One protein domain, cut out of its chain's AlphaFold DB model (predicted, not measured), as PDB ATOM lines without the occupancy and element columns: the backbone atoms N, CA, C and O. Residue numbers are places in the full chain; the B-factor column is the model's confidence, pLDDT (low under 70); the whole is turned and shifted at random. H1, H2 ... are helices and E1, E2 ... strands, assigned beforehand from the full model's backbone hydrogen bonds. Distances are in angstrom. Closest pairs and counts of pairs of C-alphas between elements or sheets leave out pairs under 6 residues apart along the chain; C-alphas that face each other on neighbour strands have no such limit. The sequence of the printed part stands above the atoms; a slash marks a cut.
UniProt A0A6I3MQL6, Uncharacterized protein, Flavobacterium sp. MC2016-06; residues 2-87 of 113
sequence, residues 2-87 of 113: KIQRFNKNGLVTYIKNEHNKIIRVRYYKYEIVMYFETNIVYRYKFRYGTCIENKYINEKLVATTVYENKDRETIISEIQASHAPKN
ATOM      1  N   LYS A   2      31.595  -5.111 286.356       26.28
ATOM      2  CA  LYS A   2      30.651  -6.087 285.772       26.28
ATOM      3  C   LYS A   2      30.404  -7.209 286.782       26.28
ATOM      4  O   LYS A   2      31.298  -8.015 287.020       26.28
ATOM      5  N   ILE A   3      29.203  -7.248 287.358       36.78
ATOM      6  CA  ILE A   3      28.726  -8.348 288.204       36.78
ATOM      7  C   ILE A   3      28.688  -9.606 287.327       36.78
ATOM      8  O   ILE A   3      27.881  -9.700 286.398       36.78
ATOM      9  N   GLN A   4      29.611 -10.540 287.558       39.41
ATOM     10  CA  GLN A   4      29.625 -11.816 286.847       39.41
ATOM     11  C   GLN A   4      28.364 -12.598 287.234       39.41
ATOM     12  O   GLN A   4      28.169 -12.965 288.389       39.41
ATOM     13  N   ARG A   5      27.472 -12.830 286.264       33.94
ATOM     14  CA  ARG A   5      26.265 -13.642 286.460       33.94
ATOM     15  C   ARG A   5      26.676 -15.107 286.622       33.94
ATOM     16  O   ARG A   5      27.126 -15.733 285.667       33.94
ATOM     17  N   PHE A   6      26.526 -15.649 287.828       45.78
ATOM     18  CA  PHE A   6      26.874 -17.035 288.138       45.78
ATOM     19  C   PHE A   6      25.823 -18.014 287.585       45.78
ATOM     20  O   PHE A   6      24.633 -17.902 287.882       45.78
ATOM     21  N   ASN A   7      26.262 -18.968 286.757       42.19
ATOM     22  CA  ASN A   7      25.399 -19.951 286.097       42.19
ATOM     23  C   ASN A   7      24.831 -20.975 287.111       42.19
ATOM     24  O   ASN A   7      25.519 -21.368 288.053       42.19
ATOM     25  N   LYS A   8      23.576 -21.411 286.925       42.16
ATOM     26  CA  LYS A   8      22.783 -22.214 287.889       42.16
ATOM     27  C   LYS A   8      23.313 -23.637 288.148       42.16
ATOM     28  O   LYS A   8      22.869 -24.272 289.103       42.16
ATOM     29  N   ASN A   9      24.266 -24.121 287.357       44.41
ATOM     30  CA  ASN A   9      24.848 -25.454 287.506       44.41
ATOM     31  C   ASN A   9      26.155 -25.367 288.295       44.41
ATOM     32  O   ASN A   9      27.203 -25.114 287.712       44.41
ATOM     33  N   GLY A  10      26.053 -25.544 289.619       54.31
ATOM     34  CA  GLY A  10      27.153 -25.821 290.554       54.31
ATOM     35  C   GLY A  10      28.506 -25.242 290.151       54.31
ATOM     36  O   GLY A  10      29.423 -26.003 289.846       54.31
ATOM     37  N   LEU A  11      28.618 -23.910 290.124       63.16
ATOM     38  CA  LEU A  11      29.860 -23.237 289.761       63.16
ATOM     39  C   LEU A  11      30.975 -23.724 290.697       63.16
ATOM     40  O   LEU A  11      30.855 -23.618 291.919       63.16
ATOM     41  N   VAL A  12      32.039 -24.273 290.114       62.06
ATOM     42  CA  VAL A  12      33.255 -24.648 290.832       62.06
ATOM     43  C   VAL A  12      34.329 -23.633 290.480       62.06
ATOM     44  O   VAL A  12      34.676 -23.495 289.310       62.06
ATOM     45  N   THR A  13      34.868 -22.936 291.474       71.19
ATOM     46  CA  THR A  13      36.047 -22.082 291.298       71.19
ATOM     47  C   THR A  13      37.222 -22.671 292.053       71.19
ATOM     48  O   THR A  13      37.056 -23.213 293.144       71.19
ATOM     49  N   TYR A  14      38.412 -22.539 291.484       70.75
ATOM     50  CA  TYR A  14      39.658 -22.926 292.128       70.75
ATOM     51  C   TYR A  14      40.409 -21.655 292.489       70.75
ATOM     52  O   TYR A  14      40.634 -20.806 291.628       70.75
ATOM     53  N   ILE A  15      40.755 -21.511 293.761       71.25
ATOM     54  CA  ILE A  15      41.429 -20.331 294.290       71.25
ATOM     55  C   ILE A  15      42.724 -20.793 294.952       71.25
ATOM     56  O   ILE A  15      42.706 -21.768 295.696       71.25
ATOM     57  N   LYS A  16      43.855 -20.138 294.680       67.06
ATOM     58  CA  LYS A  16      45.105 -20.420 295.399       67.06
ATOM     59  C   LYS A  16      45.152 -19.584 296.671       67.06
ATOM     60  O   LYS A  16      44.929 -18.381 296.612       67.06
ATOM     61  N   ASN A  17      45.448 -20.212 297.803       67.88
ATOM     62  CA  ASN A  17      45.692 -19.481 299.043       67.88
ATOM     63  C   ASN A  17      47.127 -18.926 299.102       67.88
ATOM     64  O   ASN A  17      47.949 -19.189 298.224       67.88
ATOM     65  N   GLU A  18      47.447 -18.205 300.178       65.25
ATOM     66  CA  GLU A  18      48.777 -17.611 300.413       65.25
ATOM     67  C   GLU A  18      49.922 -18.639 300.456       65.25
ATOM     68  O   GLU A  18      51.081 -18.294 300.249       65.25
ATOM     69  N   HIS A  19      49.605 -19.916 300.669       67.75
ATOM     70  CA  HIS A  19      50.558 -21.025 300.691       67.75
ATOM     71  C   HIS A  19      50.577 -21.822 299.378       67.75
ATOM     72  O   HIS A  19      51.030 -22.966 299.370       67.75
ATOM     73  N   ASN A  20      50.066 -21.258 298.276       67.00
ATOM     74  CA  ASN A  20      49.937 -21.915 296.970       67.00
ATOM     75  C   ASN A  20      49.067 -23.187 296.953       67.00
ATOM     76  O   ASN A  20      49.052 -23.898 295.948       67.00
ATOM     77  N   LYS A  21      48.304 -23.458 298.017       71.88
ATOM     78  CA  LYS A  21      47.380 -24.596 298.077       71.88
ATOM     79  C   LYS A  21      46.086 -24.261 297.357       71.88
ATOM     80  O   LYS A  21      45.593 -23.131 297.454       71.88
ATOM     81  N   ILE A  22      45.520 -25.241 296.661       73.81
ATOM     82  CA  ILE A  22      44.276 -25.057 295.917       73.81
ATOM     83  C   ILE A  22      43.085 -25.206 296.868       73.81
ATOM     84  O   ILE A  22      42.905 -26.218 297.544       73.81
ATOM     85  N   ILE A  23      42.233 -24.187 296.884       81.12
ATOM     86  CA  ILE A  23      40.913 -24.202 297.500       81.12
ATOM     87  C   ILE A  23      39.896 -24.400 296.385       81.12
ATOM     88  O   ILE A  23      39.758 -23.569 295.485       81.12
ATOM     89  N   ARG A  24      39.142 -25.494 296.449       84.81
ATOM     90  CA  ARG A  24      38.006 -25.726 295.561       84.81
ATOM     91  C   ARG A  24      36.754 -25.165 296.218       84.81
ATOM     92  O   ARG A  24      36.325 -25.668 297.249       84.81
ATOM     93  N   VAL A  25      36.127 -24.174 295.604       84.94
ATOM     94  CA  VAL A  25      34.882 -23.571 296.095       84.94
ATOM     95  C   VAL A  25      33.729 -23.989 295.195       84.94
ATOM     96  O   VAL A  25      33.829 -23.894 293.974       84.94
ATOM     97  N   ARG A  26      32.639 -24.474 295.786       85.31
ATOM     98  CA  ARG A  26      31.388 -24.803 295.098       85.31
ATOM     99  C   ARG A  26      30.290 -23.860 295.557       85.31
ATOM    100  O   ARG A  26      30.058 -23.732 296.758       85.31
ATOM    101  N   TYR A  27      29.580 -23.268 294.605       83.44
ATOM    102  CA  TYR A  27      28.459 -22.377 294.886       83.44
ATOM    103  C   TYR A  27      27.135 -23.069 294.564       83.44
ATOM    104  O   TYR A  27      26.870 -23.443 293.422       83.44
ATOM    105  N   TYR A  28      26.280 -23.186 295.574       84.19
ATOM    106  CA  TYR A  28      24.892 -23.622 295.461       84.19
ATOM    107  C   TYR A  28      23.945 -22.432 295.695       84.19
ATOM    108  O   TYR A  28      24.371 -21.317 296.024       84.19
ATOM    109  N   LYS A  29      22.638 -22.664 295.516       82.94
ATOM    110  CA  LYS A  29      21.599 -21.634 295.686       82.94
ATOM    111  C   LYS A  29      21.563 -21.068 297.112       82.94
ATOM    112  O   LYS A  29      21.462 -19.859 297.277       82.94
ATOM    113  N   TYR A  30      21.683 -21.936 298.116       86.75
ATOM    114  CA  TYR A  30      21.589 -21.585 299.542       86.75
ATOM    115  C   TYR A  30      22.829 -21.991 300.343       86.75
ATOM    116  O   TYR A  30      22.804 -21.999 301.572       86.75
ATOM    117  N   GLU A  31      23.906 -22.369 299.658       89.75
ATOM    118  CA  GLU A  31      25.109 -22.870 300.307       89.75
ATOM    119  C   GLU A  31      26.366 -22.531 299.499       89.75
ATOM    120  O   GLU A  31      26.330 -22.493 298.268       89.75
ATOM    121  N   ILE A  32      27.484 -22.313 300.187       90.00
ATOM    122  CA  ILE A  32      28.830 -22.285 299.609       90.00
ATOM    123  C   ILE A  32      29.660 -23.330 300.343       90.00
ATOM    124  O   ILE A  32      29.619 -23.405 301.570       90.00
ATOM    125  N   VAL A  33      30.412 -24.144 299.605       90.06
ATOM    126  CA  VAL A  33      31.300 -25.150 300.197       90.06
ATOM    127  C   VAL A  33      32.717 -24.950 299.697       90.06
ATOM    128  O   VAL A  33      32.952 -24.976 298.492       90.06
ATOM    129  N   MET A  34      33.657 -24.791 300.620       90.44
ATOM    130  CA  MET A  34      35.079 -24.643 300.334       90.44
ATOM    131  C   MET A  34      35.823 -25.886 300.804       90.44
ATOM    132  O   MET A  34      35.736 -26.254 301.973       90.44
ATOM    133  N   TYR A  35      36.564 -26.515 299.899       88.56
ATOM    134  CA  TYR A  35      37.399 -27.682 300.159       88.56
ATOM    135  C   TYR A  35      38.864 -27.271 300.071       88.56
ATOM    136  O   TYR A  35      39.300 -26.756 299.040       88.56
ATOM    137  N   PHE A  36      39.611 -27.526 301.135       85.56
ATOM    138  CA  PHE A  36      41.049 -27.310 301.207       85.56
ATOM    139  C   PHE A  36      41.771 -28.658 301.094       85.56
ATOM    140  O   PHE A  36      41.275 -29.666 301.593       85.56
ATOM    141  N   GLU A  37      42.970 -28.670 300.506       72.81
ATOM    142  CA  GLU A  37      43.814 -29.876 300.365       72.81
ATOM    143  C   GLU A  37      44.126 -30.585 301.695       72.81
ATOM    144  O   GLU A  37      44.443 -31.767 301.714       72.81
ATOM    145  N   THR A  38      44.018 -29.892 302.828       79.81
ATOM    146  CA  THR A  38      44.331 -30.416 304.165       79.81
ATOM    147  C   THR A  38      43.149 -31.115 304.851       79.81
ATOM    148  O   THR A  38      43.061 -31.072 306.076       79.81
ATOM    149  N   ASN A  39      42.202 -31.693 304.102       84.69
ATOM    150  CA  ASN A  39      40.949 -32.272 304.630       84.69
ATOM    151  C   ASN A  39      40.122 -31.300 305.494       84.69
ATOM    152  O   ASN A  39      39.367 -31.714 306.380       84.69
ATOM    153  N   ILE A  40      40.274 -29.997 305.242       89.50
ATOM    154  CA  ILE A  40      39.477 -28.956 305.888       89.50
ATOM    155  C   ILE A  40      38.355 -28.572 304.932       89.50
ATOM    156  O   ILE A  40      38.598 -28.288 303.756       89.50
ATOM    157  N   VAL A  41      37.127 -28.546 305.441       92.12
ATOM    158  CA  VAL A  41      35.949 -28.140 304.672       92.12
ATOM    159  C   VAL A  41      35.198 -27.061 305.431       92.12
ATOM    160  O   VAL A  41      34.863 -27.242 306.598       92.12
ATOM    161  N   TYR A  42      34.893 -25.959 304.755       92.56
ATOM    162  CA  TYR A  42      33.990 -24.930 305.265       92.56
ATOM    163  C   TYR A  42      32.667 -24.991 304.504       92.56
ATOM    164  O   TYR A  42      32.655 -25.040 303.273       92.56
ATOM    165  N   ARG A  43      31.546 -25.004 305.229       93.94
ATOM    166  CA  ARG A  43      30.186 -24.983 304.667       93.94
ATOM    167  C   ARG A  43      29.431 -23.765 305.177       93.94
ATOM    168  O   ARG A  43      29.103 -23.717 306.358       93.94
ATOM    169  N   TYR A  44      29.107 -22.843 304.282       92.69
ATOM    170  CA  TYR A  44      28.325 -21.639 304.552       92.69
ATOM    171  C   TYR A  44      26.886 -21.869 304.105       92.69
ATOM    172  O   TYR A  44      26.647 -22.021 302.911       92.69
ATOM    173  N   LYS A  45      25.928 -21.908 305.031       92.94
ATOM    174  CA  LYS A  45      24.498 -22.098 304.741       92.94
ATOM    175  C   LYS A  45      23.737 -20.800 304.965       92.94
ATOM    176  O   LYS A  45      23.813 -20.238 306.051       92.94
ATOM    177  N   PHE A  46      22.962 -20.371 303.975       89.88
ATOM    178  CA  PHE A  46      22.233 -19.104 304.000       89.88
ATOM    179  C   PHE A  46      20.743 -19.345 304.230       89.88
ATOM    180  O   PHE A  46      20.091 -20.030 303.437       89.88
ATOM    181  N   ARG A  47      20.187 -18.769 305.298       86.88
ATOM    182  CA  ARG A  47      18.764 -18.869 305.631       86.88
ATOM    183  C   ARG A  47      18.282 -17.578 306.293       86.88
ATOM    184  O   ARG A  47      18.844 -17.166 307.295       86.88
ATOM    185  N   TYR A  48      17.243 -16.954 305.731       83.06
ATOM    186  CA  TYR A  48      16.580 -15.756 306.281       83.06
ATOM    187  C   TYR A  48      17.546 -14.631 306.717       83.06
ATOM    188  O   TYR A  48      17.474 -14.152 307.840       83.06
ATOM    189  N   GLY A  49      18.493 -14.241 305.855       78.75
ATOM    190  CA  GLY A  49      19.463 -13.178 306.174       78.75
ATOM    191  C   GLY A  49      20.551 -13.571 307.182       78.75
ATOM    192  O   GLY A  49      21.385 -12.746 307.533       78.75
ATOM    193  N   THR A  50      20.572 -14.830 307.622       86.62
ATOM    194  CA  THR A  50      21.623 -15.403 308.464       86.62
ATOM    195  C   THR A  50      22.480 -16.366 307.649       86.62
ATOM    196  O   THR A  50      21.963 -17.158 306.853       86.62
ATOM    197  N   CYS A  51      23.791 -16.328 307.867       91.81
ATOM    198  CA  CYS A  51      24.731 -17.304 307.331       91.81
ATOM    199  C   CYS A  51      25.339 -18.131 308.468       91.81
ATOM    200  O   CYS A  51      25.897 -17.584 309.411       91.81
ATOM    201  N   ILE A  52      25.273 -19.456 308.361       93.62
ATOM    202  CA  ILE A  52      25.915 -20.386 309.295       93.62
ATOM    203  C   ILE A  52      27.127 -20.998 308.601       93.62
ATOM    204  O   ILE A  52      26.972 -21.762 307.647       93.62
ATOM    205  N   GLU A  53      28.321 -20.693 309.090       94.00
ATOM    206  CA  GLU A  53      29.564 -21.349 308.699       94.00
ATOM    207  C   GLU A  53      29.809 -22.560 309.600       94.00
ATOM    208  O   GLU A  53      29.790 -22.459 310.820       94.00
ATOM    209  N   ASN A  54      30.070 -23.716 309.000       95.00
ATOM    210  CA  ASN A  54      30.513 -24.913 309.701       95.00
ATOM    211  C   ASN A  54      31.889 -25.322 309.191       95.00
ATOM    212  O   ASN A  54      32.060 -25.528 307.987       95.00
ATOM    213  N   LYS A  55      32.836 -25.495 310.109       93.50
ATOM    214  CA  LYS A  55      34.190 -25.961 309.826       93.50
ATOM    215  C   LYS A  55      34.317 -27.436 310.178       93.50
ATOM    216  O   LYS A  55      34.081 -27.832 311.320       93.50
ATOM    217  N   TYR A  56      34.763 -28.224 309.214       92.38
ATOM    218  CA  TYR A  56      35.048 -29.644 309.363       92.38
ATOM    219  C   TYR A  56      36.544 -29.895 309.178       92.38
ATOM    220  O   TYR A  56      37.164 -29.302 308.294       92.38
ATOM    221  N   ILE A  57      37.110 -30.782 309.994       92.19
ATOM    222  CA  ILE A  57      38.475 -31.303 309.852       92.19
ATOM    223  C   ILE A  57      38.372 -32.822 309.873       92.19
ATOM    224  O   ILE A  57      37.840 -33.370 310.836       92.19
ATOM    225  N   ASN A  58      38.872 -33.490 308.830       91.56
ATOM    226  CA  ASN A  58      38.756 -34.949 308.685       91.56
ATOM    227  C   ASN A  58      37.308 -35.420 308.920       91.56
ATOM    228  O   ASN A  58      37.052 -36.281 309.756       91.56
ATOM    229  N   GLU A  59      36.355 -34.759 308.250       88.94
ATOM    230  CA  GLU A  59      34.905 -35.033 308.310       88.94
ATOM    231  C   GLU A  59      34.218 -34.763 309.661       88.94
ATOM    232  O   GLU A  59      32.989 -34.750 309.740       88.94
ATOM    233  N   LYS A  60      34.971 -34.439 310.715       91.94
ATOM    234  CA  LYS A  60      34.424 -34.070 312.022       91.94
ATOM    235  C   LYS A  60      34.131 -32.574 312.085       91.94
ATOM    236  O   LYS A  60      34.999 -31.759 311.775       91.94
ATOM    237  N   LEU A  61      32.928 -32.205 312.527       92.75
ATOM    238  CA  LEU A  61      32.585 -30.814 312.833       92.75
ATOM    239  C   LEU A  61      33.431 -30.334 314.020       92.75
ATOM    240  O   LEU A  61      33.392 -30.941 315.090       92.75
ATOM    241  N   VAL A  62      34.193 -29.259 313.824       94.56
ATOM    242  CA  VAL A  62      35.077 -28.693 314.858       94.56
ATOM    243  C   VAL A  62      34.672 -27.292 315.301       94.56
ATOM    244  O   VAL A  62      35.029 -26.890 316.402       94.56
ATOM    245  N   ALA A  63      33.950 -26.540 314.464       93.00
ATOM    246  CA  ALA A  63      33.470 -25.207 314.810       93.00
ATOM    247  C   ALA A  63      32.235 -24.819 313.991       93.00
ATOM    248  O   ALA A  63      32.088 -25.235 312.837       93.00
ATOM    249  N   THR A  64      31.401 -23.967 314.585       94.19
ATOM    250  CA  THR A  64      30.253 -23.334 313.939       94.19
ATOM    251  C   THR A  64      30.261 -21.845 314.263       94.19
ATOM    252  O   THR A  64      30.308 -21.471 315.433       94.19
ATOM    253  N   THR A  65      30.187 -21.012 313.231       93.19
ATOM    254  CA  THR A  65      30.131 -19.550 313.335       93.19
ATOM    255  C   THR A  65      28.818 -19.067 312.729       93.19
ATOM    256  O   THR A  65      28.421 -19.525 311.655       93.19
ATOM    257  N   VAL A  66      28.132 -18.143 313.399       92.25
ATOM    258  CA  VAL A  66      26.897 -17.530 312.892       92.25
ATOM    259  C   VAL A  66      27.189 -16.088 312.504       92.25
ATOM    260  O   VAL A  66      27.706 -15.314 313.304       92.25
ATOM    261  N   TYR A  67      26.857 -15.737 311.268       89.12
ATOM    262  CA  TYR A  67      26.927 -14.384 310.745       89.12
ATOM    263  C   TYR A  67      25.511 -13.848 310.555       89.12
ATOM    264  O   TYR A  67      24.773 -14.298 309.674       89.12
ATOM    265  N   GLU A  68      25.136 -12.882 311.383       89.00
ATOM    266  CA  GLU A  68      23.868 -12.168 311.264       89.00
ATOM    267  C   GLU A  68      23.966 -11.082 310.188       89.00
ATOM    268  O   GLU A  68      25.006 -10.444 310.029       89.00
ATOM    269  N   ASN A  69      22.882 -10.880 309.437       84.50
ATOM    270  CA  ASN A  69      22.749  -9.847 308.401       84.50
ATOM    271  C   ASN A  69      23.797  -9.898 307.274       84.50
ATOM    272  O   ASN A  69      23.916  -8.950 306.501       84.50
ATOM    273  N   LYS A  70      24.544 -11.001 307.143       81.56
ATOM    274  CA  LYS A  70      25.446 -11.220 306.012       81.56
ATOM    275  C   LYS A  70      24.716 -11.955 304.905       81.56
ATOM    276  O   LYS A  70      24.369 -13.133 305.027       81.56
ATOM    277  N   ASP A  71      24.503 -11.248 303.805       81.62
ATOM    278  CA  ASP A  71      23.970 -11.852 302.600       81.62
ATOM    279  C   ASP A  71      25.020 -12.717 301.883       81.62
ATOM    280  O   ASP A  71      26.214 -12.763 302.205       81.62
ATOM    281  N   ARG A  72      24.541 -13.471 300.895       81.25
ATOM    282  CA  ARG A  72      25.375 -14.394 300.126       81.25
ATOM    283  C   ARG A  72      26.463 -13.668 299.340       81.25
ATOM    284  O   ARG A  72      27.545 -14.220 299.178       81.25
ATOM    285  N   GLU A  73      26.184 -12.474 298.833       83.12
ATOM    286  CA  GLU A  73      27.130 -11.717 298.009       83.12
ATOM    287  C   GLU A  73      28.291 -11.177 298.845       83.12
ATOM    288  O   GLU A  73      29.442 -11.300 298.428       83.12
ATOM    289  N   THR A  74      28.006 -10.707 300.059       84.69
ATOM    290  CA  THR A  74      29.005 -10.261 301.035       84.69
ATOM    291  C   THR A  74      29.974 -11.389 301.373       84.69
ATOM    292  O   THR A  74      31.182 -11.214 301.242       84.69
ATOM    293  N   ILE A  75      29.469 -12.581 301.714       85.69
ATOM    294  CA  ILE A  75      30.330 -13.738 302.022       85.69
ATOM    295  C   ILE A  75      31.158 -14.166 300.803       85.69
ATOM    296  O   ILE A  75      32.335 -14.487 300.944       85.69
ATOM    297  N   ILE A  76      30.583 -14.151 299.594       80.31
ATOM    298  CA  ILE A  76      31.345 -14.441 298.369       80.31
ATOM    299  C   ILE A  76      32.469 -13.422 298.187       80.31
ATOM    300  O   ILE A  76      33.598 -13.819 297.905       80.31
ATOM    301  N   SER A  77      32.177 -12.132 298.363       79.62
ATOM    302  CA  SER A  77      33.167 -11.064 298.249       79.62
ATOM    303  C   SER A  77      34.272 -11.202 299.297       79.62
ATOM    304  O   SER A  77      35.436 -11.003 298.971       79.62
ATOM    305  N   GLU A  78      33.939 -11.578 300.532       81.44
ATOM    306  CA  GLU A  78      34.914 -11.829 301.599       81.44
ATOM    307  C   GLU A  78      35.814 -13.023 301.266       81.44
ATOM    308  O   GLU A  78      37.032 -12.888 301.301       81.44
ATOM    309  N   ILE A  79      35.245 -14.157 300.843       78.81
ATOM    310  CA  ILE A  79      36.013 -15.337 300.406       78.81
ATOM    311  C   ILE A  79      36.952 -14.967 299.251       78.81
ATOM    312  O   ILE A  79      38.119 -15.361 299.233       78.81
ATOM    313  N   GLN A  80      36.447 -14.200 298.285       73.31
ATOM    314  CA  GLN A  80      37.236 -13.718 297.159       73.31
ATOM    315  C   GLN A  80      38.296 -12.706 297.580       73.31
ATOM    316  O   GLN A  80      39.346 -12.704 296.966       73.31
ATOM    317  N   ALA A  81      38.078 -11.877 298.600       73.06
ATOM    318  CA  ALA A  81      39.078 -10.932 299.096       73.06
ATOM    319  C   ALA A  81      40.167 -11.631 299.924       73.06
ATOM    320  O   ALA A  81      41.350 -11.359 299.738       73.06
ATOM    321  N   SER A  82      39.787 -12.572 300.792       65.38
ATOM    322  CA  SER A  82      40.709 -13.352 301.631       65.38
ATOM    323  C   SER A  82      41.583 -14.319 300.835       65.38
ATOM    324  O   SER A  82      42.638 -14.737 301.310       65.38
ATOM    325  N   HIS A  83      41.140 -14.700 299.638       59.56
ATOM    326  CA  HIS A  83      41.853 -15.635 298.771       59.56
ATOM    327  C   HIS A  83      42.101 -15.095 297.368       59.56
ATOM    328  O   HIS A  83      42.599 -15.827 296.513       59.56
ATOM    329  N   ALA A  84      41.799 -13.820 297.113       55.06
ATOM    330  CA  ALA A  84      42.368 -13.144 295.964       55.06
ATOM    331  C   ALA A  84      43.873 -13.369 296.076       55.06
ATOM    332  O   ALA A  84      44.405 -13.276 297.192       55.06
ATOM    333  N   PRO A  85      44.572 -13.681 294.970       50.56
ATOM    334  CA  PRO A  85      46.008 -13.526 294.992       50.56
ATOM    335  C   PRO A  85      46.227 -12.135 295.568       50.56
ATOM    336  O   PRO A  85      45.709 -11.157 295.016       50.56
ATOM    337  N   LYS A  86      46.881 -12.051 296.734       46.31
ATOM    338  CA  LYS A  86      47.440 -10.787 297.168       46.31
ATOM    339  C   LYS A  86      48.285 -10.414 295.967       46.31
ATOM    340  O   LYS A  86      49.343 -11.001 295.743       46.31
ATOM    341  N   ASN A  87      47.793  -9.482 295.160       42.22
ATOM    342  CA  ASN A  87      48.660  -8.603 294.430       42.22
ATOM    343  C   ASN A  87      49.391  -7.875 295.556       42.22
ATOM    344  O   ASN A  87      49.068  -6.744 295.905       42.22
TER     345      ASN A  87
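Overview. This is residues 2 to 87 of the 113 residues of an uncharacterized protein of Flavobacterium sp. MC2016-06 (UniProt A0A6I3MQL6). A twisted sheet of six strands, E1 to E6, has the single helix H1 packed on one face, two layers in all, with E1 near one end of the helix and E4 and E5 near its other end. The strands follow one another as a meander, each the antiparallel neighbour of the one before, in the order E1 E2 E3 E4 E5 E6, and H1 comes last. The printed part has 86 residues, is mixed in class and compact, with a radius of gyration of the C-alphas of 12.9 A and a rounded outline of 35 by 33 by 25 A.

Arrangement. E1, residues 11 to 16, is an edge strand and forms a hairpin with E2, residues 22 to 27, where N 13 and O 25 are 2.9 A apart. E2 and E3, residues 31 to 36, have N 26 and O 33 at 2.8 A. E3 and E4, residues 40 to 47, have N 34 and O 42 at 2.8 A. E4 and E5, residues 50 to 57, have N 45 and O 52 at 2.8 A. E5 and the other edge strand E6, residues 60 to 68, have N 53 and O 65 at 2.8 A. H1, residues 72 to 83, is on the sheet at a height of 6.6 A, only just over none of the strands, with 2 of its C-alphas falling on E4. Its closest C-alphas to E1 are those of His 83 and Ile 15, 6.5 A; to E4, those of Arg 72 and Phe 46, 6.9 A. Every O i to N i+4 pair in H1 is within hydrogen-bond range.

Along the chain. E1 begins at C-alpha 11 (29.860, -23.237, 289.761). E1, E2 and E3 measure 16.5, 16.1 and 16.6 A; E4, E5 and E6 measure 23.0, 23.2 and 24.3 A. H1, 16.6 A, ends at C-alpha 83 (41.853, -15.635, 298.771).

Size, cuts and confidence. The C-alphas of Lys 2 and Lys 60 are farthest apart, 38.6 A. The printed part has no cut, and its six links are tight. Confidence is under 70 at residues 2 to 12, 16 to 20 and 82 to 87.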